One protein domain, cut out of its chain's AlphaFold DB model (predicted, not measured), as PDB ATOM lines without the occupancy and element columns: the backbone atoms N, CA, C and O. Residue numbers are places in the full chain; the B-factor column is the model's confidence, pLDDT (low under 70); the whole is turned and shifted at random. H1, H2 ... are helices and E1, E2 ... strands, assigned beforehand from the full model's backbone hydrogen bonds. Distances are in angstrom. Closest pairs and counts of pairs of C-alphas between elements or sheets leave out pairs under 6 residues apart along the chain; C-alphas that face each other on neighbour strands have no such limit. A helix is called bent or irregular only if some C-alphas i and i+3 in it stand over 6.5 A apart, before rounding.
ATOM      1  N   VAL A  26     -49.386 -11.179  29.551       91.50
ATOM      2  CA  VAL A  26     -48.765 -11.509  28.256       91.50
ATOM      3  C   VAL A  26     -47.280 -11.134  28.244       91.50
ATOM      4  O   VAL A  26     -46.464 -11.943  27.822       91.50
ATOM      5  N   GLY A  27     -46.909  -9.975  28.801       91.62
ATOM      6  CA  GLY A  27     -45.504  -9.574  28.952       91.62
ATOM      7  C   GLY A  27     -44.678 -10.536  29.784       91.62
ATOM      8  O   GLY A  27     -43.596 -10.939  29.377       91.62
ATOM      9  N   ARG A  28     -45.217 -10.974  30.926       92.69
ATOM     10  CA  ARG A  28     -44.533 -11.961  31.774       92.69
ATOM     11  C   ARG A  28     -44.372 -13.315  31.080       92.69
ATOM     12  O   ARG A  28     -43.360 -13.977  31.287       92.69
ATOM     13  N   MET A  29     -45.345 -13.713  30.252       93.88
ATOM     14  CA  MET A  29     -45.231 -14.908  29.408       93.88
ATOM     15  C   MET A  29     -44.132 -14.729  28.351       93.88
ATOM     16  O   MET A  29     -43.354 -15.649  28.135       93.88
ATOM     17  N   GLN A  30     -44.039 -13.550  27.724       91.62
ATOM     18  CA  GLN A  30     -42.971 -13.208  26.781       91.62
ATOM     19  C   GLN A  30     -41.588 -13.252  27.441       91.62
ATOM     20  O   GLN A  30     -40.675 -13.835  26.869       91.62
ATOM     21  N   GLU A  31     -41.433 -12.679  28.636       90.00
ATOM     22  CA  GLU A  31     -40.187 -12.748  29.412       90.00
ATOM     23  C   GLU A  31     -39.793 -14.195  29.725       90.00
ATOM     24  O   GLU A  31     -38.637 -14.562  29.545       90.00
ATOM     25  N   ALA A  32     -40.751 -15.021  30.167       90.00
ATOM     26  CA  ALA A  32     -40.511 -16.438  30.437       90.00
ATOM     27  C   ALA A  32     -40.068 -17.189  29.171       90.00
ATOM     28  O   ALA A  32     -39.090 -17.929  29.214       90.00
ATOM     29  N   LEU A  33     -40.761 -16.954  28.050       88.12
ATOM     30  CA  LEU A  33     -40.461 -17.573  26.760       88.12
ATOM     31  C   LEU A  33     -39.033 -17.245  26.336       88.12
ATOM     32  O   LEU A  33     -38.244 -18.142  26.072       88.12
ATOM     33  N   ILE A  34     -38.711 -15.955  26.315       85.81
ATOM     34  CA  ILE A  34     -37.396 -15.436  25.958       85.81
ATOM     35  C   ILE A  34     -36.290 -15.990  26.867       85.81
ATOM     36  O   ILE A  34     -35.207 -16.304  26.385       85.81
ATOM     37  N   GLY A  35     -36.560 -16.102  28.167       83.12
ATOM     38  CA  GLY A  35     -35.622 -16.633  29.153       83.12
ATOM     39  C   GLY A  35     -35.520 -18.157  29.169       83.12
ATOM     40  O   GLY A  35     -35.039 -18.693  30.159       83.12
ATOM     41  N   ALA A  36     -36.020 -18.843  28.134       80.50
ATOM     42  CA  ALA A  36     -36.034 -20.300  28.018       80.50
ATOM     43  C   ALA A  36     -36.758 -21.045  29.166       80.50
ATOM     44  O   ALA A  36     -36.608 -22.255  29.323       80.50
ATOM     45  N   ASP A  37     -37.614 -20.367  29.942       83.50
ATOM     46  CA  ASP A  37     -38.334 -20.950  31.081       83.50
ATOM     47  C   ASP A  37     -39.614 -21.652  30.597       83.50
ATOM     48  O   ASP A  37     -40.715 -21.088  30.586       83.50
ATOM     49  N   TYR A  38     -39.468 -22.895  30.139       82.56
ATOM     50  CA  TYR A  38     -40.545 -23.718  29.570       82.56
ATOM     51  C   TYR A  38     -41.722 -23.925  30.528       82.56
ATOM     52  O   TYR A  38     -42.883 -23.780  30.119       82.56
ATOM     53  N   ARG A  39     -41.447 -24.167  31.815       83.81
ATOM     54  CA  ARG A  39     -42.484 -24.430  32.818       83.81
ATOM     55  C   ARG A  39     -43.315 -23.192  33.109       83.81
ATOM     56  O   ARG A  39     -44.550 -23.252  33.074       83.81
ATOM     57  N   ARG A  40     -42.662 -22.053  33.343       89.06
ATOM     58  CA  ARG A  40     -43.349 -20.777  33.561       89.06
ATOM     59  C   ARG A  40     -44.073 -20.322  32.302       89.06
ATOM     60  O   ARG A  40     -45.210 -19.867  32.407       89.06
ATOM     61  N   THR A  41     -43.477 -20.505  31.123       91.25
ATOM     62  CA  THR A  41     -44.092 -20.138  29.839       91.25
ATOM     63  C   THR A  41     -45.407 -20.877  29.624       91.25
ATOM     64  O   THR A  41     -46.445 -20.248  29.410       91.25
ATOM     65  N   ALA A  42     -45.406 -22.206  29.734       90.00
ATOM     66  CA  ALA A  42     -46.607 -23.005  29.526       90.00
ATOM     67  C   ALA A  42     -47.658 -22.803  30.629       90.00
ATOM     68  O   ALA A  42     -48.859 -22.735  30.344       90.00
ATOM     69  N   GLY A  43     -47.222 -22.653  31.885       92.81
ATOM     70  CA  GLY A  43     -48.107 -22.326  33.002       92.81
ATOM     71  C   GLY A  43     -48.816 -20.984  32.801       92.81
ATOM     72  O   GLY A  43     -50.031 -20.889  32.968       92.81
ATOM     73  N   MET A  44     -48.087 -19.953  32.367       94.88
ATOM     74  CA  MET A  44     -48.676 -18.652  32.042       94.88
ATOM     75  C   MET A  44     -49.587 -18.723  30.819       94.88
ATOM     76  O   MET A  44     -50.686 -18.180  30.863       94.88
ATOM     77  N   PHE A  45     -49.181 -19.421  29.758       94.12
ATOM     78  CA  PHE A  45     -49.994 -19.597  28.554       94.12
ATOM     79  C   PHE A  45     -51.355 -20.236  28.869       94.12
ATOM     80  O   PHE A  45     -52.401 -19.696  28.511       94.12
ATOM     81  N   THR A  46     -51.354 -21.358  29.591       93.50
ATOM     82  CA  THR A  46     -52.586 -22.056  29.991       93.50
ATOM     83  C   THR A  46     -53.420 -21.241  30.980       93.50
ATOM     84  O   THR A  46     -54.645 -21.192  30.846       93.50
ATOM     85  N   GLY A  47     -52.779 -20.536  31.920       94.94
ATOM     86  CA  GLY A  47     -53.444 -19.612  32.838       94.94
ATOM     87  C   GLY A  47     -54.156 -18.467  32.114       94.94
ATOM     88  O   GLY A  47     -55.328 -18.222  32.370       94.94
ATOM     89  N   LEU A  48     -53.497 -17.828  31.145       94.88
ATOM     90  CA  LEU A  48     -54.081 -16.743  30.351       94.88
ATOM     91  C   LEU A  48     -55.301 -17.214  29.551       94.88
ATOM     92  O   LEU A  48     -56.301 -16.501  29.499       94.88
ATOM     93  N   ILE A  49     -55.250 -18.414  28.965       93.06
ATOM     94  CA  ILE A  49     -56.399 -19.005  28.259       93.06
ATOM     95  C   ILE A  49     -57.566 -19.239  29.220       93.06
ATOM     96  O   ILE A  49     -58.700 -18.879  28.906       93.06
ATOM     97  N   ARG A  50     -57.294 -19.819  30.395       92.38
ATOM     98  CA  ARG A  50     -58.306 -20.025  31.442       92.38
ATOM     99  C   ARG A  50     -58.937 -18.700  31.873       92.38
ATOM    100  O   ARG A  50     -60.144 -18.645  32.079       92.38
ATOM    101  N   ASP A  51     -58.138 -17.641  31.953       94.12
ATOM    102  CA  ASP A  51     -58.571 -16.301  32.350       94.12
ATOM    103  C   ASP A  51     -59.243 -15.522  31.187       94.12
ATOM    104  O   ASP A  51     -59.541 -14.335  31.311       94.12
ATOM    105  N   GLY A  52     -59.516 -16.183  30.052       91.19
ATOM    106  CA  GLY A  52     -60.324 -15.660  28.945       91.19
ATOM    107  C   GLY A  52     -59.538 -15.063  27.775       91.19
ATOM    108  O   GLY A  52     -60.146 -14.541  26.840       91.19
ATOM    109  N   GLN A  53     -58.203 -15.132  27.784       92.06
ATOM    110  CA  GLN A  53     -57.396 -14.669  26.654       92.06
ATOM    111  C   GLN A  53     -57.549 -15.581  25.430       92.06
ATOM    112  O   GLN A  53     -57.699 -16.801  25.525       92.06
ATOM    113  N   SER A  54     -57.460 -14.979  24.244       89.44
ATOM    114  CA  SER A  54     -57.563 -15.696  22.973       89.44
ATOM    115  C   SER A  54     -56.314 -16.542  22.710       89.44
ATOM    116  O   SER A  54     -55.230 -16.011  22.472       89.44
ATOM    117  N   MET A  55     -56.470 -17.869  22.687       89.00
ATOM    118  CA  MET A  55     -55.380 -18.801  22.369       89.00
ATOM    119  C   MET A  55     -54.704 -18.495  21.013       89.00
ATOM    120  O   MET A  55     -53.476 -18.437  20.989       89.00
ATOM    121  N   PRO A  56     -55.429 -18.265  19.894       86.50
ATOM    122  CA  PRO A  56     -54.795 -17.872  18.633       86.50
ATOM    123  C   PRO A  56     -53.912 -16.622  18.738       86.50
ATOM    124  O   PRO A  56     -52.834 -16.596  18.148       86.50
ATOM    125  N   GLU A  57     -54.334 -15.617  19.511       89.25
ATOM    126  CA  GLU A  57     -53.563 -14.381  19.695       89.25
ATOM    127  C   GLU A  57     -52.312 -14.608  20.544       89.25
ATOM    128  O   GLU A  57     -51.239 -14.123  20.188       89.25
ATOM    129  N   LEU A  58     -52.417 -15.405  21.611       91.19
ATOM    130  CA  LEU A  58     -51.267 -15.791  22.432       91.19
ATOM    131  C   LEU A  58     -50.231 -16.579  21.623       91.19
ATOM    132  O   LEU A  58     -49.040 -16.292  21.707       91.19
ATOM    133  N   VAL A  59     -50.676 -17.533  20.798       89.12
ATOM    134  CA  VAL A  59     -49.791 -18.316  19.919       89.12
ATOM    135  C   VAL A  59     -49.126 -17.423  18.876       89.12
ATOM    136  O   VAL A  59     -47.924 -17.533  18.649       89.12
ATOM    137  N   ARG A  60     -49.884 -16.513  18.252       87.62
ATOM    138  CA  ARG A  60     -49.346 -15.541  17.289       87.62
ATOM    139  C   ARG A  60     -48.299 -14.636  17.938       87.62
ATOM    140  O   ARG A  60     -47.264 -14.379  17.333       87.62
ATOM    141  N   HIS A  61     -48.554 -14.173  19.159       89.44
ATOM    142  CA  HIS A  61     -47.604 -13.365  19.915       89.44
ATOM    143  C   HIS A  61     -46.329 -14.153  20.247       89.44
ATOM    144  O   HIS A  61     -45.241 -13.677  19.934       89.44
ATOM    145  N   ALA A  62     -46.452 -15.373  20.777       88.31
ATOM    146  CA  ALA A  62     -45.310 -16.241  21.069       88.31
ATOM    147  C   ALA A  62     -44.456 -16.509  19.815       88.31
ATOM    148  O   ALA A  62     -43.236 -16.375  19.856       88.31
ATOM    149  N   LEU A  63     -45.096 -16.786  18.671       85.50
ATOM    150  CA  LEU A  63     -44.415 -16.931  17.382       85.50
ATOM    151  C   LEU A  63     -43.667 -15.663  16.965       85.50
ATOM    152  O   LEU A  63     -42.521 -15.757  16.543       85.50
ATOM    153  N   ASN A  64     -44.282 -14.487  17.085       85.62
ATOM    154  CA  ASN A  64     -43.632 -13.223  16.735       85.62
ATOM    155  C   ASN A  64     -42.428 -12.922  17.637       85.62
ATOM    156  O   ASN A  64     -41.421 -12.416  17.155       85.62
ATOM    157  N   VAL A  65     -42.535 -13.243  18.929       84.94
ATOM    158  CA  VAL A  65     -41.444 -13.098  19.897       84.94
ATOM    159  C   VAL A  65     -40.302 -14.061  19.581       84.94
ATOM    160  O   VAL A  65     -39.146 -13.656  19.632       84.94
ATOM    161  N   ALA A  66     -40.608 -15.314  19.241       81.19
ATOM    162  CA  ALA A  66     -39.604 -16.345  18.997       81.19
ATOM    163  C   ALA A  66     -38.979 -16.272  17.589       81.19
ATOM    164  O   ALA A  66     -37.826 -16.655  17.403       81.19
ATOM    165  N   ALA A  67     -39.708 -15.765  16.589       80.25
ATOM    166  CA  ALA A  67     -39.289 -15.759  15.186       80.25
ATOM    167  C   ALA A  67     -37.883 -15.175  14.930       80.25
ATOM    168  O   ALA A  67     -37.144 -15.799  14.167       80.25
ATOM    169  N   PRO A  68     -37.451 -14.059  15.553       77.69
ATOM    170  CA  PRO A  68     -36.098 -13.526  15.362       77.69
ATOM    171  C   PRO A  68     -34.976 -14.499  15.746       77.69
ATOM    172  O   PRO A  68     -33.877 -14.399  15.216       77.69
ATOM    173  N   TYR A  69     -35.254 -15.440  16.648       74.12
ATOM    174  CA  TYR A  69     -34.276 -16.396  17.172       74.12
ATOM    175  C   TYR A  69     -34.389 -17.771  16.499       74.12
ATOM    176  O   TYR A  69     -33.418 -18.514  16.423       74.12
ATOM    177  N   LEU A  70     -35.571 -18.101  15.968       70.56
ATOM    178  CA  LEU A  70     -35.852 -19.385  15.316       70.56
ATOM    179  C   LEU A  70     -35.628 -19.375  13.793       70.56
ATOM    180  O   LEU A  70     -35.771 -20.411  13.149       70.56
ATOM    181  N   THR A  71     -35.325 -18.225  13.182       58.62
ATOM    182  CA  THR A  71     -35.277 -18.073  11.712       58.62
ATOM    183  C   THR A  71     -33.955 -18.475  11.057       58.62
ATOM    184  O   THR A  71     -33.824 -18.348   9.839       58.62
ATOM    185  N   VAL A  72     -33.004 -19.043  11.804       53.78
ATOM    186  CA  VAL A  72     -31.807 -19.655  11.210       53.78
ATOM    187  C   VAL A  72     -32.021 -21.173  11.113       53.78
ATOM    188  O   VAL A  72     -32.189 -21.825  12.142       53.78
ATOM    189  N   PRO A  73     -32.030 -21.767   9.902       52.72
ATOM    190  CA  PRO A  73     -32.505 -23.138   9.671       52.72
ATOM    191  C   PRO A  73     -31.634 -24.241  10.292       52.72
ATOM    192  O   PRO A  73     -31.988 -25.415  10.221       52.72
ATOM    193  N   SER A  74     -30.490 -23.908  10.885       56.03
ATOM    194  CA  SER A  74     -29.633 -24.833  11.627       56.03
ATOM    195  C   SER A  74     -28.672 -24.025  12.488       56.03
ATOM    196  O   SER A  74     -27.983 -23.149  11.966       56.03
ATOM    197  N   HIS A  75     -28.572 -24.343  13.775       68.50
ATOM    198  CA  HIS A  75     -27.430 -23.891  14.563       68.50
ATOM    199  C   HIS A  75     -26.329 -24.934  14.395       68.50
ATOM    200  O   HIS A  75     -26.533 -26.117  14.680       68.50
ATOM    201  N   VAL A  76     -25.195 -24.501  13.850       72.62
ATOM    202  CA  VAL A  76     -24.006 -25.334  13.659       72.62
ATOM    203  C   VAL A  76     -22.944 -24.863  14.639       72.62
ATOM    204  O   VAL A  76     -22.545 -23.702  14.615       72.62
ATOM    205  N   MET A  77     -22.478 -25.775  15.482       73.12
ATOM    206  CA  MET A  77     -21.312 -25.595  16.337       73.12
ATOM    207  C   MET A  77     -20.161 -26.423  15.781       73.12
ATOM    208  O   MET A  77     -20.350 -27.580  15.403       73.12
ATOM    209  N   VAL A  78     -18.964 -25.845  15.766       78.00
ATOM    210  CA  VAL A  78     -17.725 -26.598  15.566       78.00
ATOM    211  C   VAL A  78     -17.207 -26.972  16.948       78.00
ATOM    212  O   VAL A  78     -16.936 -26.089  17.758       78.00
ATOM    213  N   ALA A  79     -17.133 -28.265  17.239       71.38
ATOM    214  CA  ALA A  79     -16.570 -28.766  18.484       71.38
ATOM    215  C   ALA A  79     -15.042 -28.582  18.505       71.38
ATOM    216  O   ALA A  79     -14.409 -28.402  17.465       71.38
ATOM    217  N   GLU A  80     -14.431 -28.659  19.689       74.06
ATOM    218  CA  GLU A  80     -12.978 -28.481  19.859       74.06
ATOM    219  C   GLU A  80     -12.143 -29.473  19.032       74.06
ATOM    220  O   GLU A  80     -11.039 -29.155  18.599       74.06
ATOM    221  N   ASN A  81     -12.686 -30.663  18.763       79.81
ATOM    222  CA  ASN A  81     -12.071 -31.688  17.916       79.81
ATOM    223  C   ASN A  81     -12.254 -31.440  16.401       79.81
ATOM    224  O   ASN A  81     -11.841 -32.273  15.598       79.81
ATOM    225  N   GLY A  82     -12.876 -30.325  16.005       80.19
ATOM    226  CA  GLY A  82     -13.151 -29.968  14.613       80.19
ATOM    227  C   GLY A  82     -14.408 -30.610  14.019       80.19
ATOM    228  O   GLY A  82     -14.704 -30.377  12.848       80.19
ATOM    229  N   GLU A  83     -15.166 -31.399  14.787       80.81
ATOM    230  CA  GLU A  83     -16.420 -31.988  14.316       80.81
ATOM    231  C   GLU A  83     -17.557 -30.963  14.293       80.81
ATOM    232  O   GLU A  83     -17.704 -30.131  15.191       80.81
ATOM    233  N   TYR A  84     -18.424 -31.063  13.288       78.56
ATOM    234  CA  TYR A  84     -19.629 -30.247  13.200       78.56
ATOM    235  C   TYR A  84     -20.772 -30.898  13.979       78.56
ATOM    236  O   TYR A  84     -21.083 -32.072  13.792       78.56
ATOM    237  N   SER A  85     -21.421 -30.124  14.843       72.56
ATOM    238  CA  SER A  85     -22.650 -30.506  15.535       72.56
ATOM    239  C   SER A  85     -23.769 -29.554  15.136       72.56
ATOM    240  O   SER A  85     -23.657 -28.342  15.279       72.56
ATOM    241  N   ASN A  86     -24.848 -30.114  14.612       71.31
ATOM    242  CA  ASN A  86     -25.991 -29.392  14.069       71.31
ATOM    243  C   ASN A  86     -27.242 -29.700  14.883       71.31
ATOM    244  O   ASN A  86     -27.489 -30.853  15.233       71.31
ATOM    245  N   VAL A  87     -28.044 -28.681  15.155       68.94
ATOM    246  CA  VAL A  87     -29.321 -28.793  15.864       68.94
ATOM    247  C   VAL A  87     -30.365 -27.929  15.161       68.94
ATOM    248  O   VAL A  87     -30.063 -26.854  14.632       68.94
ATOM    249  N   ASN A  88     -31.588 -28.447  15.102       67.38
ATOM    250  CA  ASN A  88     -32.714 -27.832  14.418       67.38
ATOM    251  C   ASN A  88     -33.959 -27.900  15.316       67.38
ATOM    252  O   ASN A  88     -34.286 -28.955  15.860       67.38
ATOM    253  N   TYR A  89     -34.644 -26.764  15.441       71.62
ATOM    254  CA  TYR A  89     -35.854 -26.580  16.244       71.62
ATOM    255  C   TYR A  89     -37.094 -26.239  15.400       71.62
ATOM    256  O   TYR A  89     -38.110 -25.766  15.913       71.62
ATOM    257  N   ASP A  90     -37.056 -26.523  14.097       68.56
ATOM    258  CA  ASP A  90     -38.211 -26.432  13.199       68.56
ATOM    259  C   ASP A  90     -39.435 -27.199  13.726       68.56
ATOM    260  O   ASP A  90     -40.573 -26.753  13.544       68.56
ATOM    261  N   HIS A  91     -39.216 -28.298  14.449       70.50
ATOM    262  CA  HIS A  91     -40.256 -29.099  15.081       70.50
ATOM    263  C   HIS A  91     -41.132 -28.299  16.061       70.50
ATOM    264  O   HIS A  91     -42.325 -28.590  16.154       70.50
ATOM    265  N   CYS A  92     -40.627 -27.242  16.712       70.25
ATOM    266  CA  CYS A  92     -41.436 -26.388  17.591       70.25
ATOM    267  C   CYS A  92     -42.503 -25.609  16.800       70.25
ATOM    268  O   CYS A  92     -43.666 -25.522  17.200       70.25
ATOM    269  N   VAL A  93     -42.143 -25.100  15.618       76.06
ATOM    270  CA  VAL A  93     -43.067 -24.376  14.724       76.06
ATOM    271  C   VAL A  93     -43.964 -25.350  13.951       76.06
ATOM    272  O   VAL A  93     -45.165 -25.108  13.775       76.06
ATOM    273  N   LEU A  94     -43.418 -26.490  13.516       81.00
ATOM    274  CA  LEU A  94     -44.187 -27.559  12.877       81.00
ATOM    275  C   LEU A  94     -45.218 -28.164  13.836       81.00
ATOM    276  O   LEU A  94     -46.340 -28.443  13.405       81.00
ATOM    277  N   GLY A  95     -44.871 -28.288  15.120       83.75
ATOM    278  CA  GLY A  95     -45.743 -28.729  16.203       83.75
ATOM    279  C   GLY A  95     -46.967 -27.833  16.330       83.75
ATOM    280  O   GLY A  95     -48.085 -28.326  16.243       83.75
ATOM    281  N   LEU A  96     -46.794 -26.508  16.379       86.19
ATOM    282  CA  LEU A  96     -47.923 -25.565  16.398       86.19
ATOM    283  C   LEU A  96     -48.859 -25.732  15.194       86.19
ATOM    284  O   LEU A  96     -50.088 -25.727  15.329       86.19
ATOM    285  N   ARG A  97     -48.286 -25.897  13.996       87.19
ATOM    286  CA  ARG A  97     -49.063 -26.113  12.768       87.19
ATOM    287  C   ARG A  97     -49.838 -27.431  12.818       87.19
ATOM    288  O   ARG A  97     -51.003 -27.459  12.412       87.19
ATOM    289  N   ALA A  98     -49.211 -28.505  13.295       88.12
ATOM    290  CA  ALA A  98     -49.848 -29.806  13.470       88.12
ATOM    291  C   ALA A  98     -50.968 -29.735  14.521       88.12
ATOM    292  O   ALA A  98     -52.099 -30.128  14.232       88.12
ATOM    293  N   SER A  99     -50.709 -29.121  15.675       89.25
ATOM    294  CA  SER A  99     -51.679 -28.927  16.755       89.25
ATOM    295  C   SER A  99     -52.922 -28.177  16.289       89.25
ATOM    296  O   SER A  99     -54.042 -28.591  16.586       89.25
ATOM    297  N   ARG A 100     -52.762 -27.128  15.470       88.88
ATOM    298  CA  ARG A 100     -53.901 -26.421  14.861       88.88
ATOM    299  C   ARG A 100     -54.751 -27.336  13.974       88.88
ATOM    300  O   ARG A 100     -55.975 -27.230  13.994       88.88
ATOM    301  N   ARG A 101     -54.124 -28.218  13.188       90.00
ATOM    302  CA  ARG A 101     -54.831 -29.162  12.302       90.00
ATOM    303  C   ARG A 101     -55.573 -30.253  13.076       90.00
ATOM    304  O   ARG A 101     -56.562 -30.762  12.562       90.00
ATOM    305  N   LEU A 102     -55.130 -30.582  14.289       89.94
ATOM    306  CA  LEU A 102     -55.762 -31.590  15.145       89.94
ATOM    307  C   LEU A 102     -57.024 -31.088  15.864       89.94
ATOM    308  O   LEU A 102     -57.854 -31.905  16.249       89.94
ATOM    309  N   LEU A 103     -57.216 -29.769  16.003       88.31
ATOM    310  CA  LEU A 103     -58.342 -29.177  16.745       88.31
ATOM    311  C   LEU A 103     -59.731 -29.762  16.412       88.31
ATOM    312  O   LEU A 103     -60.481 -30.020  17.357       88.31
ATOM    313  N   PRO A 104     -60.109 -29.989  15.135       89.88
ATOM    314  CA  PRO A 104     -61.432 -30.520  14.799       89.88
ATOM    315  C   PRO A 104     -61.630 -31.982  15.216       89.88
ATOM    316  O   PRO A 104     -62.766 -32.422  15.360       89.88
ATOM    317  N   TYR A 105     -60.536 -32.721  15.408       92.38
ATOM    318  CA  TYR A 105     -60.537 -34.155  15.701       92.38
ATOM    319  C   TYR A 105     -60.460 -34.459  17.202       92.38
ATOM    320  O   TYR A 105     -60.607 -35.611  17.604       92.38
ATOM    321  N   LEU A 106     -60.235 -33.442  18.039       90.44
ATOM    322  CA  LEU A 106     -60.134 -33.599  19.486       90.44
ATOM    323  C   LEU A 106     -61.479 -33.317  20.183       90.44
ATOM    324  O   LEU A 106     -62.178 -32.354  19.824       90.44
ATOM    325  N   PRO A 107     -61.827 -34.094  21.232       92.62
ATOM    326  CA  PRO A 107     -62.954 -33.787  22.109       92.62
ATOM    327  C   PRO A 107     -62.858 -32.361  22.651       92.62
ATOM    328  O   PRO A 107     -61.757 -31.877  22.914       92.62
ATOM    329  N   SER A 108     -63.994 -31.692  22.866       86.25
ATOM    330  CA  SER A 108     -64.048 -30.273  23.266       86.25
ATOM    331  C   SER A 108     -63.132 -29.935  24.449       86.25
ATOM    332  O   SER A 108     -62.374 -28.972  24.358       86.25
ATOM    333  N   GLY A 109     -63.129 -30.763  25.498       86.06
ATOM    334  CA  GLY A 109     -62.280 -30.582  26.684       86.06
ATOM    335  C   GLY A 109     -60.776 -30.793  26.460       86.06
ATOM    336  O   GLY A 109     -59.984 -30.435  27.320       86.06
ATOM    337  N   HIS A 110     -60.369 -31.345  25.314       88.31
ATOM    338  CA  HIS A 110     -58.981 -31.713  25.007       88.31
ATOM    339  C   HIS A 110     -58.382 -30.895  23.857       88.31
ATOM    340  O   HIS A 110     -57.193 -31.017  23.568       88.31
ATOM    341  N   ARG A 111     -59.171 -30.032  23.198       86.75
ATOM    342  CA  ARG A 111     -58.737 -29.278  22.006       86.75
ATOM    343  C   ARG A 111     -57.476 -28.446  22.240       86.75
ATOM    344  O   ARG A 111     -56.702 -28.240  21.319       86.75
ATOM    345  N   GLN A 112     -57.244 -27.984  23.462       84.31
ATOM    346  CA  GLN A 112     -56.105 -27.120  23.772       84.31
ATOM    347  C   GLN A 112     -54.814 -27.895  24.075       84.31
ATOM    348  O   GLN A 112     -53.744 -27.296  24.031       84.31
ATOM    349  N   LEU A 113     -54.883 -29.210  24.329       87.56
ATOM    350  CA  LEU A 113     -53.735 -29.996  24.799       87.56
ATOM    351  C   LEU A 113     -52.575 -29.988  23.806       87.56
ATOM    352  O   LEU A 113     -51.451 -29.671  24.181       87.56
ATOM    353  N   ALA A 114     -52.858 -30.251  22.530       87.94
ATOM    354  CA  ALA A 114     -51.825 -30.252  21.499       87.94
ATOM    355  C   ALA A 114     -51.168 -28.866  21.349       87.94
ATOM    356  O   ALA A 114     -49.974 -28.764  21.069       87.94
ATOM    357  N   MET A 115     -51.929 -27.783  21.541       89.19
ATOM    358  CA  MET A 115     -51.388 -26.424  21.462       89.19
ATOM    359  C   MET A 115     -50.537 -26.082  22.687       89.19
ATOM    360  O   MET A 115     -49.447 -25.541  22.534       89.19
ATOM    361  N   ALA A 116     -51.004 -26.434  23.886       87.62
ATOM    362  CA  ALA A 116     -50.254 -26.251  25.124       87.62
ATOM    363  C   ALA A 116     -48.930 -27.027  25.091       87.62
ATOM    364  O   ALA A 116     -47.894 -26.472  25.445       87.62
ATOM    365  N   GLN A 117     -48.951 -28.262  24.579       86.75
ATOM    366  CA  GLN A 117     -47.739 -29.038  24.346       86.75
ATOM    367  C   GLN A 117     -46.822 -28.326  23.348       86.75
ATOM    368  O   GLN A 117     -45.670 -28.093  23.658       86.75
ATOM    369  N   ALA A 118     -47.304 -27.892  22.184       86.12
ATOM    370  CA  ALA A 118     -46.440 -27.202  21.223       86.12
ATOM    371  C   ALA A 118     -45.807 -25.907  21.787       86.12
ATOM    372  O   ALA A 118     -44.643 -25.626  21.514       86.12
ATOM    373  N   VAL A 119     -46.535 -25.145  22.613       86.69
ATOM    374  CA  VAL A 119     -45.995 -23.956  23.300       86.69
ATOM    375  C   VAL A 119     -44.971 -24.326  24.372       86.69
ATOM    376  O   VAL A 119     -43.974 -23.625  24.500       86.69
ATOM    377  N   TRP A 120     -45.157 -25.438  25.089       84.94
ATOM    378  CA  TRP A 120     -44.168 -25.957  26.043       84.94
ATOM    379  C   TRP A 120     -42.796 -26.196  25.390       84.94
ATOM    380  O   TRP A 120     -41.767 -25.968  26.022       84.94
ATOM    381  N   TYR A 121     -42.759 -26.594  24.113       80.31
ATOM    382  CA  TYR A 121     -41.506 -26.836  23.387       80.31
ATOM    383  C   TYR A 121     -40.882 -25.569  22.782       80.31
ATOM    384  O   TYR A 121     -39.715 -25.578  22.398       80.31
ATOM    385  N   MET A 122     -41.613 -24.457  22.703       82.31
ATOM    386  CA  MET A 122     -41.122 -23.259  22.020       82.31
ATOM    387  C   MET A 122     -39.902 -22.600  22.691       82.31
ATOM    388  O   MET A 122     -38.971 -22.278  21.953       82.31
ATOM    389  N   PRO A 123     -39.844 -22.431  24.030       79.50
ATOM    390  CA  PRO A 123     -38.675 -21.853  24.699       79.50
ATOM    391  C   PRO A 123     -37.384 -22.634  24.444       79.50
ATOM    392  O   PRO A 123     -36.321 -22.036  24.367       79.50
ATOM    393  N   GLN A 124     -37.475 -23.947  24.210       71.25
ATOM    394  CA  GLN A 124     -36.301 -24.767  23.900       71.25
ATOM    395  C   GLN A 124     -35.590 -24.332  22.625       71.25
ATOM    396  O   GLN A 124     -34.369 -24.359  22.553       71.25
ATOM    397  N   GLY A 125     -36.352 -23.912  21.611       69.88
ATOM    398  CA  GLY A 125     -35.754 -23.457  20.361       69.88
ATOM    399  C   GLY A 125     -34.952 -22.167  20.515       69.88
ATOM    400  O   GLY A 125     -34.202 -21.814  19.610       69.88
ATOM    401  N   LEU A 126     -35.105 -21.474  21.647       73.94
ATOM    402  CA  LEU A 126     -34.355 -20.272  21.992       73.94
ATOM    403  C   LEU A 126     -33.066 -20.586  22.763       73.94
ATOM    404  O   LEU A 126     -32.160 -19.758  22.749       73.94
ATOM    405  N   ASP A 127     -32.955 -21.779  23.357       74.31
ATOM    406  CA  ASP A 127     -31.772 -22.244  24.089       74.31
ATOM    407  C   ASP A 127     -31.108 -23.447  23.412       74.31
ATOM    408  O   ASP A 127     -30.955 -24.557  23.924       74.31
ATOM    409  N   VAL A 128     -30.750 -23.205  22.161       70.12
ATOM    410  CA  VAL A 128     -30.200 -24.206  21.254       70.12
ATOM    411  C   VAL A 128     -28.799 -24.688  21.646       70.12
ATOM    412  O   VAL A 128     -28.378 -25.786  21.270       70.12
ATOM    413  N   TRP A 129     -28.057 -23.862  22.384       71.31
ATOM    414  CA  TRP A 129     -26.674 -24.137  22.757       71.31
ATOM    415  C   TRP A 129     -26.585 -25.115  23.915       71.31
ATOM    416  O   TRP A 129     -25.742 -26.012  23.873       71.31
ATOM    417  N   ASP A 130     -27.500 -25.021  24.873       72.06
ATOM    418  CA  ASP A 130     -27.545 -25.920  26.017       72.06
ATOM    419  C   ASP A 130     -27.714 -27.383  25.590       72.06
ATOM    420  O   ASP A 130     -27.147 -28.283  26.218       72.06
ATOM    421  N   GLN A 131     -28.395 -27.656  24.466       67.06
ATOM    422  CA  GLN A 131     -28.498 -29.017  23.925       67.06
ATOM    423  C   GLN A 131     -27.152 -29.532  23.395       67.06
ATOM    424  O   GLN A 131     -26.831 -30.715  23.532       67.06
ATOM    425  N   LEU A 132     -26.346 -28.660  22.787       70.75
ATOM    426  CA  LEU A 132     -25.022 -29.019  22.275       70.75
ATOM    427  C   LEU A 132     -23.975 -29.130  23.391       70.75
ATOM    428  O   LEU A 132     -23.036 -29.916  23.259       70.75
ATOM    429  N   LEU A 133     -24.150 -28.375  24.479       73.38
ATOM    430  CA  LEU A 133     -23.251 -28.327  25.638       73.38
ATOM    431  C   LEU A 133     -23.627 -29.314  26.758       73.38
ATOM    432  O   LEU A 133     -22.929 -29.390  27.771       73.38
ATOM    433  N   CYS A 134     -24.700 -30.093  26.586       68.50
ATOM    434  CA  CYS A 134     -25.263 -30.955  27.632       68.50
ATOM    435  C   CYS A 134     -25.650 -30.180  28.914       68.50
ATOM    436  O   CYS A 134     -25.530 -30.706  30.028       68.50
ATOM    437  N   GLU A 135     -26.049 -28.918  28.768       69.50
ATOM    438  CA  GLU A 135     -26.631 -28.091  29.837       69.50
ATOM    439  C   GLU A 135     -28.171 -28.174  29.810       69.50
ATOM    440  O   GLU A 135     -28.819 -27.908  30.817       69.50
ATOM    441  N   PHE A 136     -28.740 -28.683  28.708       63.97
ATOM    442  CA  PHE A 136     -30.181 -28.808  28.517       63.97
ATOM    443  C   PHE A 136     -30.823 -29.902  29.389       63.97
ATOM    444  O   PHE A 136     -30.283 -31.013  29.471       63.97
ATOM    445  N   PRO A 137     -31.998 -29.637  29.985       57.78
ATOM    446  CA  PRO A 137     -32.704 -30.609  30.805       57.78
ATOM    447  C   PRO A 137     -33.521 -31.626  29.983       57.78
ATOM    448  O   PRO A 137     -34.145 -31.274  28.985       57.78
ATOM    449  N   GLY A 138     -33.582 -32.888  30.424       60.50
ATOM    450  CA  GLY A 138     -34.424 -33.943  29.832       60.50
ATOM    451  C   GLY A 138     -33.725 -34.893  28.837       60.50
ATOM    452  O   GLY A 138     -32.500 -34.990  28.781       60.50
ATOM    453  N   HIS A 139     -34.517 -35.649  28.060       54.94
ATOM    454  CA  HIS A 139     -34.044 -36.758  27.203       54.94
ATOM    455  C   HIS A 139     -33.448 -36.337  25.848       54.94
ATOM    456  O   HIS A 139     -32.881 -37.173  25.149       54.94
ATOM    457  N   TYR A 140     -33.493 -35.048  25.489       54.97
ATOM    458  CA  TYR A 140     -32.777 -34.510  24.319       54.97
ATOM    459  C   TYR A 140     -31.251 -34.453  24.505       54.97
ATOM    460  O   TYR A 140     -30.521 -34.079  23.578       54.97
ATOM    461  N   ALA A 141     -30.778 -34.845  25.693       56.34
ATOM    462  CA  ALA A 141     -29.407 -35.212  25.990       56.34
ATOM    463  C   ALA A 141     -28.910 -36.267  24.985       56.34
ATOM    464  O   ALA A 141     -29.365 -37.404  24.955       56.34
ATOM    465  N   ARG A 142     -27.947 -35.877  24.151       58.38
ATOM    466  CA  ARG A 142     -27.355 -36.740  23.125       58.38
ATOM    467  C   ARG A 142     -26.588 -37.916  23.742       58.38
ATOM    468  O   ARG A 142     -25.603 -37.701  24.455       58.38
ATOM    469  N   ASP A 143     -27.015 -39.143  23.436       55.88
ATOM    470  CA  ASP A 143     -26.375 -40.393  23.885       55.88
ATOM    471  C   ASP A 143     -24.924 -40.512  23.395       55.88
ATOM    472  O   ASP A 143     -24.031 -40.899  24.152       55.88
ATOM    473  N   ASP A 144     -24.658 -40.107  22.151       56.84
ATOM    474  CA  ASP A 144     -23.323 -40.055  21.539       56.84
ATOM    475  C   ASP A 144     -22.403 -39.045  22.241       56.84
ATOM    476  O   ASP A 144     -21.213 -39.302  22.430       56.84
ATOM    477  N   LYS A 145     -22.973 -37.929  22.711       58.69
ATOM    478  CA  LYS A 145     -22.285 -36.923  23.535       58.69
ATOM    479  C   LYS A 145     -22.249 -37.302  25.017       58.69
ATOM    480  O   LYS A 145     -21.677 -36.561  25.814       58.69
ATOM    481  N   LYS A 146     -22.842 -38.444  25.401       59.69
ATOM    482  CA  LYS A 146     -22.934 -38.921  26.787       59.69
ATOM    483  C   LYS A 146     -23.547 -37.884  27.737       59.69
ATOM    484  O   LYS A 146     -23.247 -37.888  28.932       59.69
TER     485      LYS A 146
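This is residues 26 to 146 of the 166 residues of an uncharacterized protein of Chloroflexi bacterium (UniProt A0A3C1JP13). Five helices, H1 to H5, run roughly along one axis, side by side, as a bundle that makes one end of an elongated domain; the helical hairpins H1-H2 and H4-H5 pack together through H2 and H5, with H3 on H1. The small strand hairpin E1-E2 makes the other end, with the short H7 over it and H6 leading there from the bundle, and a tail, residues 134 to 146, follows H7. The printed part has 121 residues, with seven named helices and two named strands in the order H1 H2 H3 E1 E2 H4 H5 H6 H7; the two-strand sheet is antiparallel and the class is mostly helix. It is compact, with a radius of gyration of the C-alphas of 15.6 A, and spans 52 by 31 by 24 A.

H1, residues 26 to 34, begins at C-alpha 26 (-48.765, -11.509, 28.256) and is 12.2 A long. H2, residues 38 to 50, measures 18.2 A. H3, residues 55 to 70, measures 20.8 A and has a kink of 30 degrees near residue 64. E1, residues 75 to 78, and E2, residues 84 to 87, measure 10.1 A and 10.2 A. H4, residues 90 to 105, measures 23.8 A and ends at C-alpha 105 (-60.537, -34.155, 15.701). H3 and H4 are irregular: C-alphas 65 and 68 are 7.0 A apart, and C-alphas 101 and 104 are 7.2 A apart. H5 is residues 113 to 121, 12.7 A; H6 is residues 123 to 126, 5.3 A; H7, residues 128 to 133, 9.2 A, ends at C-alpha 133 (-23.251, -28.327, 25.638).

H1 and H2 form a helical hairpin and touch, closest at the C-alphas of Ala 32 and Thr 41, 5.2 A, at a shallow tilt of 23 degrees, opposite ways. H1 touches H3, closest at the C-alphas of Gln 30 and Ala 62, 6.9 A. H2 touches H5, closest at the C-alphas of Ala 42 and Trp 120, 5.2 A. H4 and H5 form a helical hairpin, closest at the C-alphas of Ser 99 and Ala 114, 4.9 A, at a shallow tilt of 8 degrees. H3 touches H6 with residues 66 to 70 alone, closest at the C-alphas of Tyr 69 and Leu 126, 6.2 A. E1 and E2 form an antiparallel hairpin, with N 77 and O 85 within hydrogen-bond range at 2.8 A. H7 touches no helix; its closest C-alpha pair with E2 is Val 87 and Val 128, 7.1 A. Every O i to N i+4 pair is within hydrogen-bond range in H1, H2 and H5, against 10 of 12 in H3, 10 of 12 in H4 and 1 of 2 in H7; H6 is too short for such a pair.

The two C-alphas farthest apart, those of Asn 81 and Ser 108, are 52.3 A apart. The printed part has no cut and no long link. The mean pLDDT of the printed part is 80.0; residues under 70 include 71 to 75 and 134 to 146.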